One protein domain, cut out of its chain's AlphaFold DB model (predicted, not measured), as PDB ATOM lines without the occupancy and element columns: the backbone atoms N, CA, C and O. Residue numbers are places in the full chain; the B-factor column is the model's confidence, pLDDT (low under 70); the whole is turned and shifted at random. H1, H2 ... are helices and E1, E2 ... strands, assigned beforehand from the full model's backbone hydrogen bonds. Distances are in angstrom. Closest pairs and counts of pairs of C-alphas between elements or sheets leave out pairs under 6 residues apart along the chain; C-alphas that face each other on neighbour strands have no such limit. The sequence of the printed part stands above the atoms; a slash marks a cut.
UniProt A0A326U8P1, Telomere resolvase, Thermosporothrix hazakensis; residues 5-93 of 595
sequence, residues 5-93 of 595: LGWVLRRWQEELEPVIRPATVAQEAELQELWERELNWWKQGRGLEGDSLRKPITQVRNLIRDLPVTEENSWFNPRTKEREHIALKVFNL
ATOM      1  N   LEU A   5     155.529 156.596 243.013       87.06
ATOM      2  CA  LEU A   5     155.175 156.773 241.607       87.06
ATOM      3  C   LEU A   5     156.234 157.656 240.938       87.06
ATOM      4  O   LEU A   5     156.535 158.729 241.444       87.06
ATOM      5  N   GLY A   6     156.773 157.243 239.786       87.94
ATOM      6  CA  GLY A   6     157.902 157.950 239.161       87.94
ATOM      7  C   GLY A   6     157.627 159.430 238.876       87.94
ATOM      8  O   GLY A   6     158.515 160.261 238.993       87.94
ATOM      9  N   TRP A   7     156.378 159.787 238.575       91.00
ATOM     10  CA  TRP A   7     155.987 161.186 238.413       91.00
ATOM     11  C   TRP A   7     155.905 161.945 239.748       91.00
ATOM     12  O   TRP A   7     156.281 163.107 239.773       91.00
ATOM     13  N   VAL A   8     155.469 161.300 240.841       91.75
ATOM     14  CA  VAL A   8     155.474 161.902 242.187       91.75
ATOM     15  C   VAL A   8     156.909 162.139 242.625       91.75
ATOM     16  O   VAL A   8     157.213 163.209 243.122       91.75
ATOM     17  N   LEU A   9     157.798 161.169 242.390       91.06
ATOM     18  CA  LEU A   9     159.212 161.294 242.730       91.06
ATOM     19  C   LEU A   9     159.891 162.424 241.944       91.06
ATOM     20  O   LEU A   9     160.624 163.202 242.537       91.06
ATOM     21  N   ARG A  10     159.607 162.554 240.640       91.94
ATOM     22  CA  ARG A  10     160.115 163.678 239.833       91.94
ATOM     23  C   ARG A  10     159.608 165.024 240.346       91.94
ATOM     24  O   ARG A  10     160.420 165.883 240.646       91.94
ATOM     25  N   ARG A  11     158.290 165.179 240.540       92.19
ATOM     26  CA  ARG A  11     157.706 166.408 241.118       92.19
ATOM     27  C   ARG A  11     158.290 166.724 242.491       92.19
ATOM     28  O   ARG A  11     158.568 167.879 242.790       92.19
ATOM     29  N   TRP A  12     158.497 165.692 243.307       94.12
ATOM     30  CA  TRP A  12     159.129 165.822 244.609       94.12
ATOM     31  C   TRP A  12     160.537 166.404 244.491       94.12
ATOM     32  O   TRP A  12     160.809 167.429 245.099       94.12
ATOM     33  N   GLN A  13     161.398 165.798 243.676       92.94
ATOM     34  CA  GLN A  13     162.793 166.219 243.517       92.94
ATOM     35  C   GLN A  13     162.934 167.591 242.844       92.94
ATOM     36  O   GLN A  13     163.811 168.365 243.216       92.94
ATOM     37  N   GLU A  14     162.091 167.885 241.853       92.12
ATOM     38  CA  GLU A  14     162.210 169.082 241.016       92.12
ATOM     39  C   GLU A  14     161.546 170.314 241.643       92.12
ATOM     40  O   GLU A  14     162.080 171.413 241.520       92.12
ATOM     41  N   GLU A  15     160.398 170.155 242.316       91.06
ATOM     42  CA  GLU A  15     159.581 171.303 242.738       91.06
ATOM     43  C   GLU A  15     159.230 171.341 244.226       91.06
ATOM     44  O   GLU A  15     159.133 172.429 244.790       91.06
ATOM     45  N   LEU A  16     159.030 170.192 244.880       94.12
ATOM     46  CA  LEU A  16     158.541 170.177 246.264       94.12
ATOM     47  C   LEU A  16     159.678 170.172 247.290       94.12
ATOM     48  O   LEU A  16     159.725 171.043 248.152       94.12
ATOM     49  N   GLU A  17     160.609 169.223 247.210       94.06
ATOM     50  CA  GLU A  17     161.695 169.058 248.181       94.06
ATOM     51  C   GLU A  17     162.562 170.317 248.352       94.06
ATOM     52  O   GLU A  17     162.812 170.679 249.504       94.06
ATOM     53  N   PRO A  18     162.982 171.027 247.281       94.38
ATOM     54  CA  PRO A  18     163.824 172.216 247.423       94.38
ATOM     55  C   PRO A  18     163.155 173.346 248.210       94.38
ATOM     56  O   PRO A  18     163.844 174.121 248.867       94.38
ATOM     57  N   VAL A  19     161.823 173.429 248.154       93.50
ATOM     58  CA  VAL A  19     161.033 174.449 248.855       93.50
ATOM     59  C   VAL A  19     160.651 173.974 250.254       93.50
ATOM     60  O   VAL A  19     160.757 174.735 251.208       93.50
ATOM     61  N   ILE A  20     160.245 172.710 250.398       94.06
ATOM     62  CA  ILE A  20     159.756 172.152 251.665       94.06
ATOM     63  C   ILE A  20     160.896 171.926 252.660       94.06
ATOM     64  O   ILE A  20     160.726 172.231 253.834       94.06
ATOM     65  N   ARG A  21     162.046 171.400 252.222       92.44
ATOM     66  CA  ARG A  21     163.173 171.050 253.103       92.44
ATOM     67  C   ARG A  21     163.678 172.228 253.962       92.44
ATOM     68  O   ARG A  21     163.942 171.989 255.139       92.44
ATOM     69  N   PRO A  22     163.841 173.456 253.433       93.12
ATOM     70  CA  PRO A  22     164.221 174.614 254.243       93.12
ATOM     71  C   PRO A  22     163.028 175.362 254.866       93.12
ATOM     72  O   PRO A  22     163.256 176.343 255.569       93.12
ATOM     73  N   ALA A  23     161.781 174.960 254.596       92.62
ATOM     74  CA  ALA A  23     160.616 175.739 254.999       92.62
ATOM     75  C   ALA A  23     160.435 175.769 256.519       92.62
ATOM     76  O   ALA A  23     160.505 174.741 257.187       92.62
ATOM     77  N   THR A  24     160.131 176.947 257.055       93.19
ATOM     78  CA  THR A  24     159.892 177.151 258.492       93.19
ATOM     79  C   THR A  24     158.406 177.303 258.809       93.19
ATOM     80  O   THR A  24     157.570 177.455 257.916       93.19
ATOM     81  N   VAL A  25     158.053 177.310 260.098       89.94
ATOM     82  CA  VAL A  25     156.672 177.564 260.553       89.94
ATOM     83  C   VAL A  25     156.145 178.927 260.076       89.94
ATOM     84  O   VAL A  25     154.951 179.062 259.818       89.94
ATOM     85  N   ALA A  26     157.016 179.923 259.880       90.50
ATOM     86  CA  ALA A  26     156.626 181.237 259.363       90.50
ATOM     87  C   ALA A  26     156.107 181.192 257.911       90.50
ATOM     88  O   ALA A  26     155.366 182.080 257.499       90.50
ATOM     89  N   GLN A  27     156.459 180.148 257.157       92.56
ATOM     90  CA  GLN A  27     156.111 179.978 255.743       92.56
ATOM     91  C   GLN A  27     154.908 179.046 255.539       92.56
ATOM     92  O   GLN A  27     154.696 178.523 254.447       92.56
ATOM     93  N   GLU A  28     154.098 178.819 256.578       91.62
ATOM     94  CA  GLU A  28     152.914 177.957 256.493       91.62
ATOM     95  C   GLU A  28     151.965 178.377 255.355       91.62
ATOM     96  O   GLU A  28     151.502 177.521 254.601       91.62
ATOM     97  N   ALA A  29     151.732 179.684 255.184       90.75
ATOM     98  CA  ALA A  29     150.878 180.211 254.119       90.75
ATOM     99  C   ALA A  29     151.451 179.935 252.715       90.75
ATOM    100  O   ALA A  29     150.727 179.481 251.832       90.75
ATOM    101  N   GLU A  30     152.761 180.122 252.525       92.31
ATOM    102  CA  GLU A  30     153.448 179.842 251.255       92.31
ATOM    103  C   GLU A  30     153.386 178.348 250.903       92.31
ATOM    104  O   GLU A  30     153.160 177.971 249.751       92.31
ATOM    105  N   LEU A  31     153.537 177.477 251.906       93.12
ATOM    106  CA  LEU A  31     153.385 176.031 251.742       93.12
ATOM    107  C   LEU A  31     151.951 175.640 251.371       93.12
ATOM    108  O   LEU A  31     151.757 174.668 250.638       93.12
ATOM    109  N   GLN A  32     150.955 176.376 251.866       91.94
ATOM    110  CA  GLN A  32     149.552 176.135 251.545       91.94
ATOM    111  C   GLN A  32     149.235 176.515 250.104       91.94
ATOM    112  O   GLN A  32     148.679 175.695 249.376       91.94
ATOM    113  N   GLU A  33     149.692 177.681 249.652       92.75
ATOM    114  CA  GLU A  33     149.577 178.084 248.248       92.75
ATOM    115  C   GLU A  33     150.314 177.114 247.311       92.75
ATOM    116  O   GLU A  33     149.784 176.719 246.266       92.75
ATOM    117  N   LEU A  34     151.516 176.666 247.699       93.69
ATOM    118  CA  LEU A  34     152.275 175.658 246.957       93.69
ATOM    119  C   LEU A  34     151.477 174.357 246.816       93.69
ATOM    120  O   LEU A  34     151.397 173.793 245.722       93.69
ATOM    121  N   TRP A  35     150.888 173.881 247.912       94.44
ATOM    122  CA  TRP A  35     150.135 172.635 247.920       94.44
ATOM    123  C   TRP A  35     148.819 172.730 247.140       94.44
ATOM    124  O   TRP A  35     148.483 171.807 246.398       94.44
ATOM    125  N   GLU A  36     148.101 173.849 247.233       92.25
ATOM    126  CA  GLU A  36     146.896 174.102 246.437       92.25
ATOM    127  C   GLU A  36     147.208 174.140 244.937       92.25
ATOM    128  O   GLU A  36     146.499 173.521 244.136       92.25
ATOM    129  N   ARG A  37     148.309 174.796 244.549       92.62
ATOM    130  CA  ARG A  37     148.798 174.797 243.164       92.62
ATOM    131  C   ARG A  37     149.130 173.385 242.685       92.62
ATOM    132  O   ARG A  37     148.733 173.011 241.580       92.62
ATOM    133  N   GLU A  38     149.807 172.594 243.513       93.38
ATOM    134  CA  GLU A  38     150.171 171.214 243.183       93.38
ATOM    135  C   GLU A  38     148.931 170.323 243.027       93.38
ATOM    136  O   GLU A  38     148.798 169.607 242.033       93.38
ATOM    137  N   LEU A  39     147.970 170.412 243.953       91.44
ATOM    138  CA  LEU A  39     146.703 169.686 243.863       91.44
ATOM    139  C   LEU A  39     145.892 170.089 242.629       91.44
ATOM    140  O   LEU A  39     145.307 169.221 241.977       91.44
ATOM    141  N   ASN A  40     145.862 171.376 242.277       91.00
ATOM    142  CA  ASN A  40     145.207 171.842 241.058       91.00
ATOM    143  C   ASN A  40     145.889 171.287 239.807       91.00
ATOM    144  O   ASN A  40     145.199 170.816 238.901       91.00
ATOM    145  N   TRP A  41     147.223 171.249 239.778       92.38
ATOM    146  CA  TRP A  41     147.960 170.612 238.689       92.38
ATOM    147  C   TRP A  41     147.668 169.103 238.605       92.38
ATOM    148  O   TRP A  41     147.503 168.567 237.509       92.38
ATOM    149  N   TRP A  42     147.507 168.404 239.733       93.19
ATOM    150  CA  TRP A  42     147.121 166.984 239.746       93.19
ATOM    151  C   TRP A  42     145.719 166.767 239.182       93.19
ATOM    152  O   TRP A  42     145.522 165.870 238.358       93.19
ATOM    153  N   LYS A  43     144.760 167.599 239.600       90.56
ATOM    154  CA  LYS A  43     143.363 167.537 239.154       90.56
ATOM    155  C   LYS A  43     143.238 167.869 237.667       90.56
ATOM    156  O   LYS A  43     142.695 167.075 236.911       90.56
ATOM    157  N   GLN A  44     143.798 168.993 237.228       90.69
ATOM    158  CA  GLN A  44     143.636 169.489 235.857       90.69
ATOM    159  C   GLN A  44     144.618 168.844 234.875       90.69
ATOM    160  O   GLN A  44     144.232 168.415 233.794       90.69
ATOM    161  N   GLY A  45     145.894 168.752 235.249       85.31
ATOM    162  CA  GLY A  45     146.956 168.262 234.370       85.31
ATOM    163  C   GLY A  45     147.013 166.741 234.264       85.31
ATOM    164  O   GLY A  45     147.468 166.214 233.249       85.31
ATOM    165  N   ARG A  46     146.562 166.011 235.295       88.56
ATOM    166  CA  ARG A  46     146.574 164.535 235.303       88.56
ATOM    167  C   ARG A  46     145.193 163.898 235.424       88.56
ATOM    168  O   ARG A  46     145.119 162.670 235.444       88.56
ATOM    169  N   GLY A  47     144.130 164.701 235.508       87.31
ATOM    170  CA  GLY A  47     142.760 164.206 235.651       87.31
ATOM    171  C   GLY A  47     142.526 163.435 236.951       87.31
ATOM    172  O   GLY A  47     141.702 162.525 236.979       87.31
ATOM    173  N   LEU A  48     143.307 163.704 238.007       87.50
ATOM    174  CA  LEU A  48     143.172 162.979 239.270       87.50
ATOM    175  C   LEU A  48     142.018 163.545 240.093       87.50
ATOM    176  O   LEU A  48     142.051 164.691 240.527       87.50
ATOM    177  N   GLU A  49     141.035 162.703 240.387       83.25
ATOM    178  CA  GLU A  49     139.875 163.061 241.198       83.25
ATOM    179  C   GLU A  49     139.537 161.978 242.227       83.25
ATOM    180  O   GLU A  49     139.861 160.792 242.065       83.25
ATOM    181  N   GLY A  50     138.872 162.388 243.311       80.00
ATOM    182  CA  GLY A  50     138.396 161.486 244.355       80.00
ATOM    183  C   GLY A  50     139.499 160.575 244.903       80.00
ATOM    184  O   GLY A  50     140.576 161.029 245.290       80.00
ATOM    185  N   ASP A  51     139.232 159.268 244.928       76.31
ATOM    186  CA  ASP A  51     140.100 158.264 245.557       76.31
ATOM    187  C   ASP A  51     141.486 158.150 244.890       76.31
ATOM    188  O   ASP A  51     142.468 157.775 245.537       76.31
ATOM    189  N   SER A  52     141.605 158.554 243.618       83.62
ATOM    190  CA  SER A  52     142.875 158.544 242.880       83.62
ATOM    191  C   SER A  52     143.913 159.532 243.438       83.62
ATOM    192  O   SER A  52     145.114 159.315 243.265       83.62
ATOM    193  N   LEU A  53     143.477 160.553 244.190       87.50
ATOM    194  CA  LEU A  53     144.352 161.514 244.870       87.50
ATOM    195  C   LEU A  53     145.010 160.927 246.128       87.50
ATOM    196  O   LEU A  53     146.106 161.341 246.502       87.50
ATOM    197  N   ARG A  54     144.407 159.920 246.778       85.56
ATOM    198  CA  ARG A  54     144.886 159.413 248.079       85.56
ATOM    199  C   ARG A  54     146.306 158.870 248.034       85.56
ATOM    200  O   ARG A  54     147.104 159.146 248.930       85.56
ATOM    201  N   LYS A  55     146.619 158.060 247.021       87.31
ATOM    202  CA  LYS A  55     147.920 157.386 246.917       87.31
ATOM    203  C   LYS A  55     149.059 158.391 246.674       87.31
ATOM    204  O   LYS A  55     150.017 158.339 247.442       87.31
ATOM    205  N   PRO A  56     148.971 159.317 245.701       90.88
ATOM    206  CA  PRO A  56     149.964 160.377 245.520       90.88
ATOM    207  C   PRO A  56     150.160 161.256 246.761       90.88
ATOM    208  O   PRO A  56     151.298 161.444 247.181       90.88
ATOM    209  N   ILE A  57     149.073 161.704 247.409       91.56
ATOM    210  CA  ILE A  57     149.153 162.503 248.646       91.56
ATOM    211  C   ILE A  57     149.891 161.723 249.737       91.56
ATOM    212  O   ILE A  57     150.808 162.237 250.368       91.56
ATOM    213  N   THR A  58     149.527 160.453 249.936       90.00
ATOM    214  CA  THR A  58     150.175 159.589 250.932       90.00
ATOM    215  C   THR A  58     151.671 159.428 250.653       90.00
ATOM    216  O   THR A  58     152.469 159.451 251.584       90.00
ATOM    217  N   GLN A  59     152.062 159.288 249.383       91.38
ATOM    218  CA  GLN A  59     153.468 159.178 248.989       91.38
ATOM    219  C   GLN A  59     154.246 160.467 249.264       91.38
ATOM    220  O   GLN A  59     155.313 160.388 249.861       91.38
ATOM    221  N   VAL A  60     153.697 161.634 248.911       93.94
ATOM    222  CA  VAL A  60     154.319 162.932 249.232       93.94
ATOM    223  C   VAL A  60     154.453 163.110 250.743       93.94
ATOM    224  O   VAL A  60     155.527 163.437 251.229       93.94
ATOM    225  N   ARG A  61     153.408 162.807 251.517       93.94
ATOM    226  CA  ARG A  61     153.464 162.884 252.984       93.94
ATOM    227  C   ARG A  61     154.518 161.959 253.589       93.94
ATOM    228  O   ARG A  61     155.161 162.344 254.556       93.94
ATOM    229  N   ASN A  62     154.706 160.757 253.046       92.12
ATOM    230  CA  ASN A  62     155.778 159.869 253.496       92.12
ATOM    231  C   ASN A  62     157.159 160.473 253.210       92.12
ATOM    232  O   ASN A  62     157.995 160.460 254.099       92.12
ATOM    233  N   LEU A  63     157.361 161.074 252.034       93.31
ATOM    234  CA  LEU A  63     158.615 161.759 251.702       93.31
ATOM    235  C   LEU A  63     158.887 162.959 252.625       93.31
ATOM    236  O   LEU A  63     160.023 163.176 253.023       93.31
ATOM    237  N   ILE A  64     157.846 163.696 253.033       93.94
ATOM    238  CA  ILE A  64     157.982 164.776 254.024       93.94
ATOM    239  C   ILE A  64     158.395 164.223 255.397       93.94
ATOM    240  O   ILE A  64     159.185 164.859 256.085       93.94
ATOM    241  N   ARG A  65     157.889 163.051 255.810       91.75
ATOM    242  CA  ARG A  65     158.290 162.428 257.089       91.75
ATOM    243  C   ARG A  65     159.769 162.050 257.132       91.75
ATOM    244  O   ARG A  65     160.326 162.006 258.222       91.75
ATOM    245  N   ASP A  66     160.381 161.801 255.979       91.25
ATOM    246  CA  ASP A  66     161.802 161.466 255.876       91.25
ATOM    247  C   ASP A  66     162.711 162.717 255.919       91.25
ATOM    248  O   ASP A  66     163.940 162.597 255.928       91.25
ATOM    249  N   LEU A  67     162.140 163.931 255.943       92.06
ATOM    250  CA  LEU A  67     162.899 165.178 256.059       92.06
ATOM    251  C   LEU A  67     163.358 165.442 257.504       92.06
ATOM    252  O   LEU A  67     162.661 165.086 258.457       92.06
ATOM    253  N   PRO A  68     164.512 166.113 257.693       90.81
ATOM    254  CA  PRO A  68     164.997 166.470 259.021       90.81
ATOM    255  C   PRO A  68     164.053 167.463 259.708       90.81
ATOM    256  O   PRO A  68     163.650 168.474 259.129       90.81
ATOM    257  N   VAL A  69     163.746 167.184 260.973       90.94
ATOM    258  CA  VAL A  69     162.884 168.011 261.820       90.94
ATOM    259  C   VAL A  69     163.763 168.853 262.752       90.94
ATOM    260  O   VAL A  69     164.591 168.317 263.486       90.94
ATOM    261  N   THR A  70     163.591 170.171 262.715       91.62
ATOM    262  CA  THR A  70     164.277 171.187 263.527       91.62
ATOM    263  C   THR A  70     163.255 171.991 264.330       91.62
ATOM    264  O   THR A  70     162.051 171.902 264.091       91.62
ATOM    265  N   GLU A  71     163.686 172.799 265.299       87.19
ATOM    266  CA  GLU A  71     162.754 173.645 266.066       87.19
ATOM    267  C   GLU A  71     162.010 174.660 265.184       87.19
ATOM    268  O   GLU A  71     160.835 174.932 265.425       87.19
ATOM    269  N   GLU A  72     162.663 175.149 264.128       88.88
ATOM    270  CA  GLU A  72     162.152 176.186 263.225       88.88
ATOM    271  C   GLU A  72     161.186 175.654 262.156       88.88
ATOM    272  O   GLU A  72     160.313 176.392 261.697       88.88
ATOM    273  N   ASN A  73     161.315 174.381 261.759       91.50
ATOM    274  CA  ASN A  73     160.473 173.755 260.730       91.50
ATOM    275  C   ASN A  73     159.422 172.788 261.289       91.50
ATOM    276  O   ASN A  73     158.713 172.137 260.520       91.50
ATOM    277  N   SER A  74     159.311 172.679 262.615       91.00
ATOM    278  CA  SER A  74     158.438 171.701 263.257       91.00
ATOM    279  C   SER A  74     157.245 172.324 263.960       91.00
ATOM    280  O   SER A  74     157.353 173.340 264.644       91.00
ATOM    281  N   TRP A  75     156.104 171.652 263.856       91.88
ATOM    282  CA  TRP A  75     154.888 171.976 264.592       91.88
ATOM    283  C   TRP A  75     154.509 170.805 265.499       91.88
ATOM    284  O   TRP A  75     154.822 169.648 265.216       91.88
ATOM    285  N   PHE A  76     153.846 171.106 266.612       89.88
ATOM    286  CA  PHE A  76     153.331 170.076 267.504       89.88
ATOM    287  C   PHE A  76     151.994 169.567 266.973       89.88
ATOM    288  O   PHE A  76     151.018 170.320 266.932       89.88
ATOM    289  N   ASN A  77     151.947 168.296 266.582       85.38
ATOM    290  CA  ASN A  77     150.718 167.676 266.120       85.38
ATOM    291  C   ASN A  77     149.904 167.188 267.336       85.38
ATOM    292  O   ASN A  77     150.313 166.232 268.000       85.38
ATOM    293  N   PRO A  78     148.731 167.783 267.636       79.00
ATOM    294  CA  PRO A  78     147.948 167.424 268.819       79.00
ATOM    295  C   PRO A  78     147.401 165.991 268.768       79.00
ATOM    296  O   PRO A  78     147.063 165.435 269.808       79.00
ATOM    297  N   ARG A  79     147.331 165.383 267.573       73.38
ATOM    298  CA  ARG A  79     146.813 164.027 267.366       73.38
ATOM    299  C   ARG A  79     147.878 162.951 267.558       73.38
ATOM    300  O   ARG A  79     147.581 161.900 268.101       73.38
ATOM    301  N   THR A  80     149.100 163.184 267.083       77.25
ATOM    302  CA  THR A  80     150.206 162.219 267.235       77.25
ATOM    303  C   THR A  80     151.051 162.490 268.477       77.25
ATOM    304  O   THR A  80     151.811 161.620 268.878       77.25
ATOM    305  N   LYS A  81     150.888 163.660 269.117       80.94
ATOM    306  CA  LYS A  81     151.687 164.136 270.262       80.94
ATOM    307  C   LYS A  81     153.191 164.215 269.958       80.94
ATOM    308  O   LYS A  81     154.005 164.282 270.876       80.94
ATOM    309  N   GLU A  82     153.553 164.255 268.680       87.19
ATOM    310  CA  GLU A  82     154.926 164.331 268.186       87.19
ATOM    311  C   GLU A  82     155.158 165.659 267.451       87.19
ATOM    312  O   GLU A  82     154.224 166.289 266.935       87.19
ATOM    313  N   ARG A  83     156.422 166.106 267.410       89.81
ATOM    314  CA  ARG A  83     156.823 167.231 266.557       89.81
ATOM    315  C   ARG A  83     157.062 166.717 265.147       89.81
ATOM    316  O   ARG A  83     157.924 165.875 264.919       89.81
ATOM    317  N   GLU A  84     156.300 167.254 264.210       92.31
ATOM    318  CA  GLU A  84     156.328 166.875 262.802       92.31
ATOM    319  C   GLU A  84     156.764 168.074 261.956       92.31
ATOM    320  O   GLU A  84     156.601 169.222 262.366       92.31
ATOM    321  N   HIS A  85     157.287 167.828 260.755       94.56
ATOM    322  CA  HIS A  85     157.591 168.897 259.802       94.56
ATOM    323  C   HIS A  85     156.320 169.702 259.459       94.56
ATOM    324  O   HIS A  85     155.265 169.108 259.215       94.56
ATOM    325  N   ILE A  86     156.402 171.036 259.390       93.69
ATOM    326  CA  ILE A  86     155.256 171.946 259.171       93.69
ATOM    327  C   ILE A  86     154.441 171.584 257.925       93.69
ATOM    328  O   ILE A  86     153.213 171.570 257.955       93.69
ATOM    329  N   ALA A  87     155.110 171.170 256.851       92.88
ATOM    330  CA  ALA A  87     154.445 170.721 255.632       92.88
ATOM    331  C   ALA A  87     153.461 169.550 255.850       92.88
ATOM    332  O   ALA A  87     152.488 169.444 255.112       92.88
ATOM    333  N   LEU A  88     153.615 168.701 256.878       92.25
ATOM    334  CA  LEU A  88     152.636 167.638 257.176       92.25
ATOM    335  C   LEU A  88     151.290 168.168 257.677       92.25
ATOM    336  O   LEU A  88     150.282 167.469 257.501       92.25
ATOM    337  N   LYS A  89     151.269 169.376 258.255       89.81
ATOM    338  CA  LYS A  89     150.048 170.101 258.629       89.81
ATOM    339  C   LYS A  89     149.242 170.482 257.388       89.81
ATOM    340  O   LYS A  89     148.026 170.332 257.373       89.81
ATOM    341  N   VAL A  90     149.946 170.921 256.348       90.31
ATOM    342  CA  VAL A  90     149.372 171.564 255.161       90.31
ATOM    343  C   VAL A  90     149.098 170.572 254.023       90.31
ATOM    344  O   VAL A  90     148.060 170.643 253.372       90.31
ATOM    345  N   PHE A  91     149.997 169.608 253.795       91.94
ATOM    346  CA  PHE A  91     149.975 168.705 252.638       91.94
ATOM    347  C   PHE A  91     148.963 167.567 252.827       91.94
ATOM    348  O   PHE A  91     149.313 166.397 253.028       91.94
ATOM    349  N   ASN A  92     147.681 167.914 252.818       89.25
ATOM    350  CA  ASN A  92     146.547 166.999 252.878       89.25
ATOM    351  C   ASN A  92     145.367 167.555 252.059       89.25
ATOM    352  O   ASN A  92     145.418 168.681 251.574       89.25
ATOM    353  N   LEU A  93     144.302 166.777 251.868       85.06
ATOM    354  CA  LEU A  93     143.065 167.339 251.312       85.06
ATOM    355  C   LEU A  93     142.430 168.302 252.317       85.06
ATOM    356  O   LEU A  93     142.521 168.079 253.526       85.06
TER     357      LEU A  93
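AT A GLANCE: This is residues 5 to 93 of the 595 residues of the protein "Telomere resolvase" of Thermosporothrix hazakensis (UniProt A0A326U8P1). Three helices, H1, H2 and H3, form a loose triangle, with short H4 tucked between H2 and H3 near the core. A small hairpin of E1 and E2 sits at one end, by the first residue of H2 and the last of H3. The 89 printed residues hold H1, H2, H3, E1, E2 and H4 in that order, mostly helix; the sheet, E1 - E2, is antiparallel. The whole is compact, radius of gyration of the C-alphas 12.8 A, spanning 37 by 26 by 22 A.

IN THESE COORDINATES: H1, residues 6 to 20, starts at C-alpha 6 (157.902, 157.950, 239.161) and measures 19.0 A. H2, residues 25 to 46, measures 30.2 A, with a kink of 29 degrees near residue 32. H3, residues 50 to 65, measures 23.6 A. E1 is residues 74 to 76 and E2 residues 83 to 85. H4, residues 87 to 90, ends at C-alpha 90 (149.372, 171.564, 255.161).

HOW THE PARTS SIT: H1 touches H3, C-alphas of Val 8 and Pro 56 closest at 6.6 A, at a steep tilt of 52 degrees, the same way. H1 and H2 are close but not clearly touching, closest C-alphas Ile 20 and Leu 31 at 7.5 A. H4 touches residues 28 to 35 of H2, closest C-alphas Gln 32 and Val 90 at 5.8 A. H4 touches residues 61 to 65 of H3, closest C-alphas Arg 61 and Leu 88 at 6.4 A. In the hairpin, N 75 and O 84 are 2.9 A apart, within hydrogen-bond range. O i to N i+4 pairs within range number 8 of 11 in H1, 16 of 18 in H2 and 9 of 12 in H3; H4 is too short for one.

THE WHOLE: The C-alphas of Gly 47 and Glu 71, 37.6 A apart, are the farthest apart. The printed part has no cut and no long link. Its mean pLDDT is 90.1, and no printed residue is under 70.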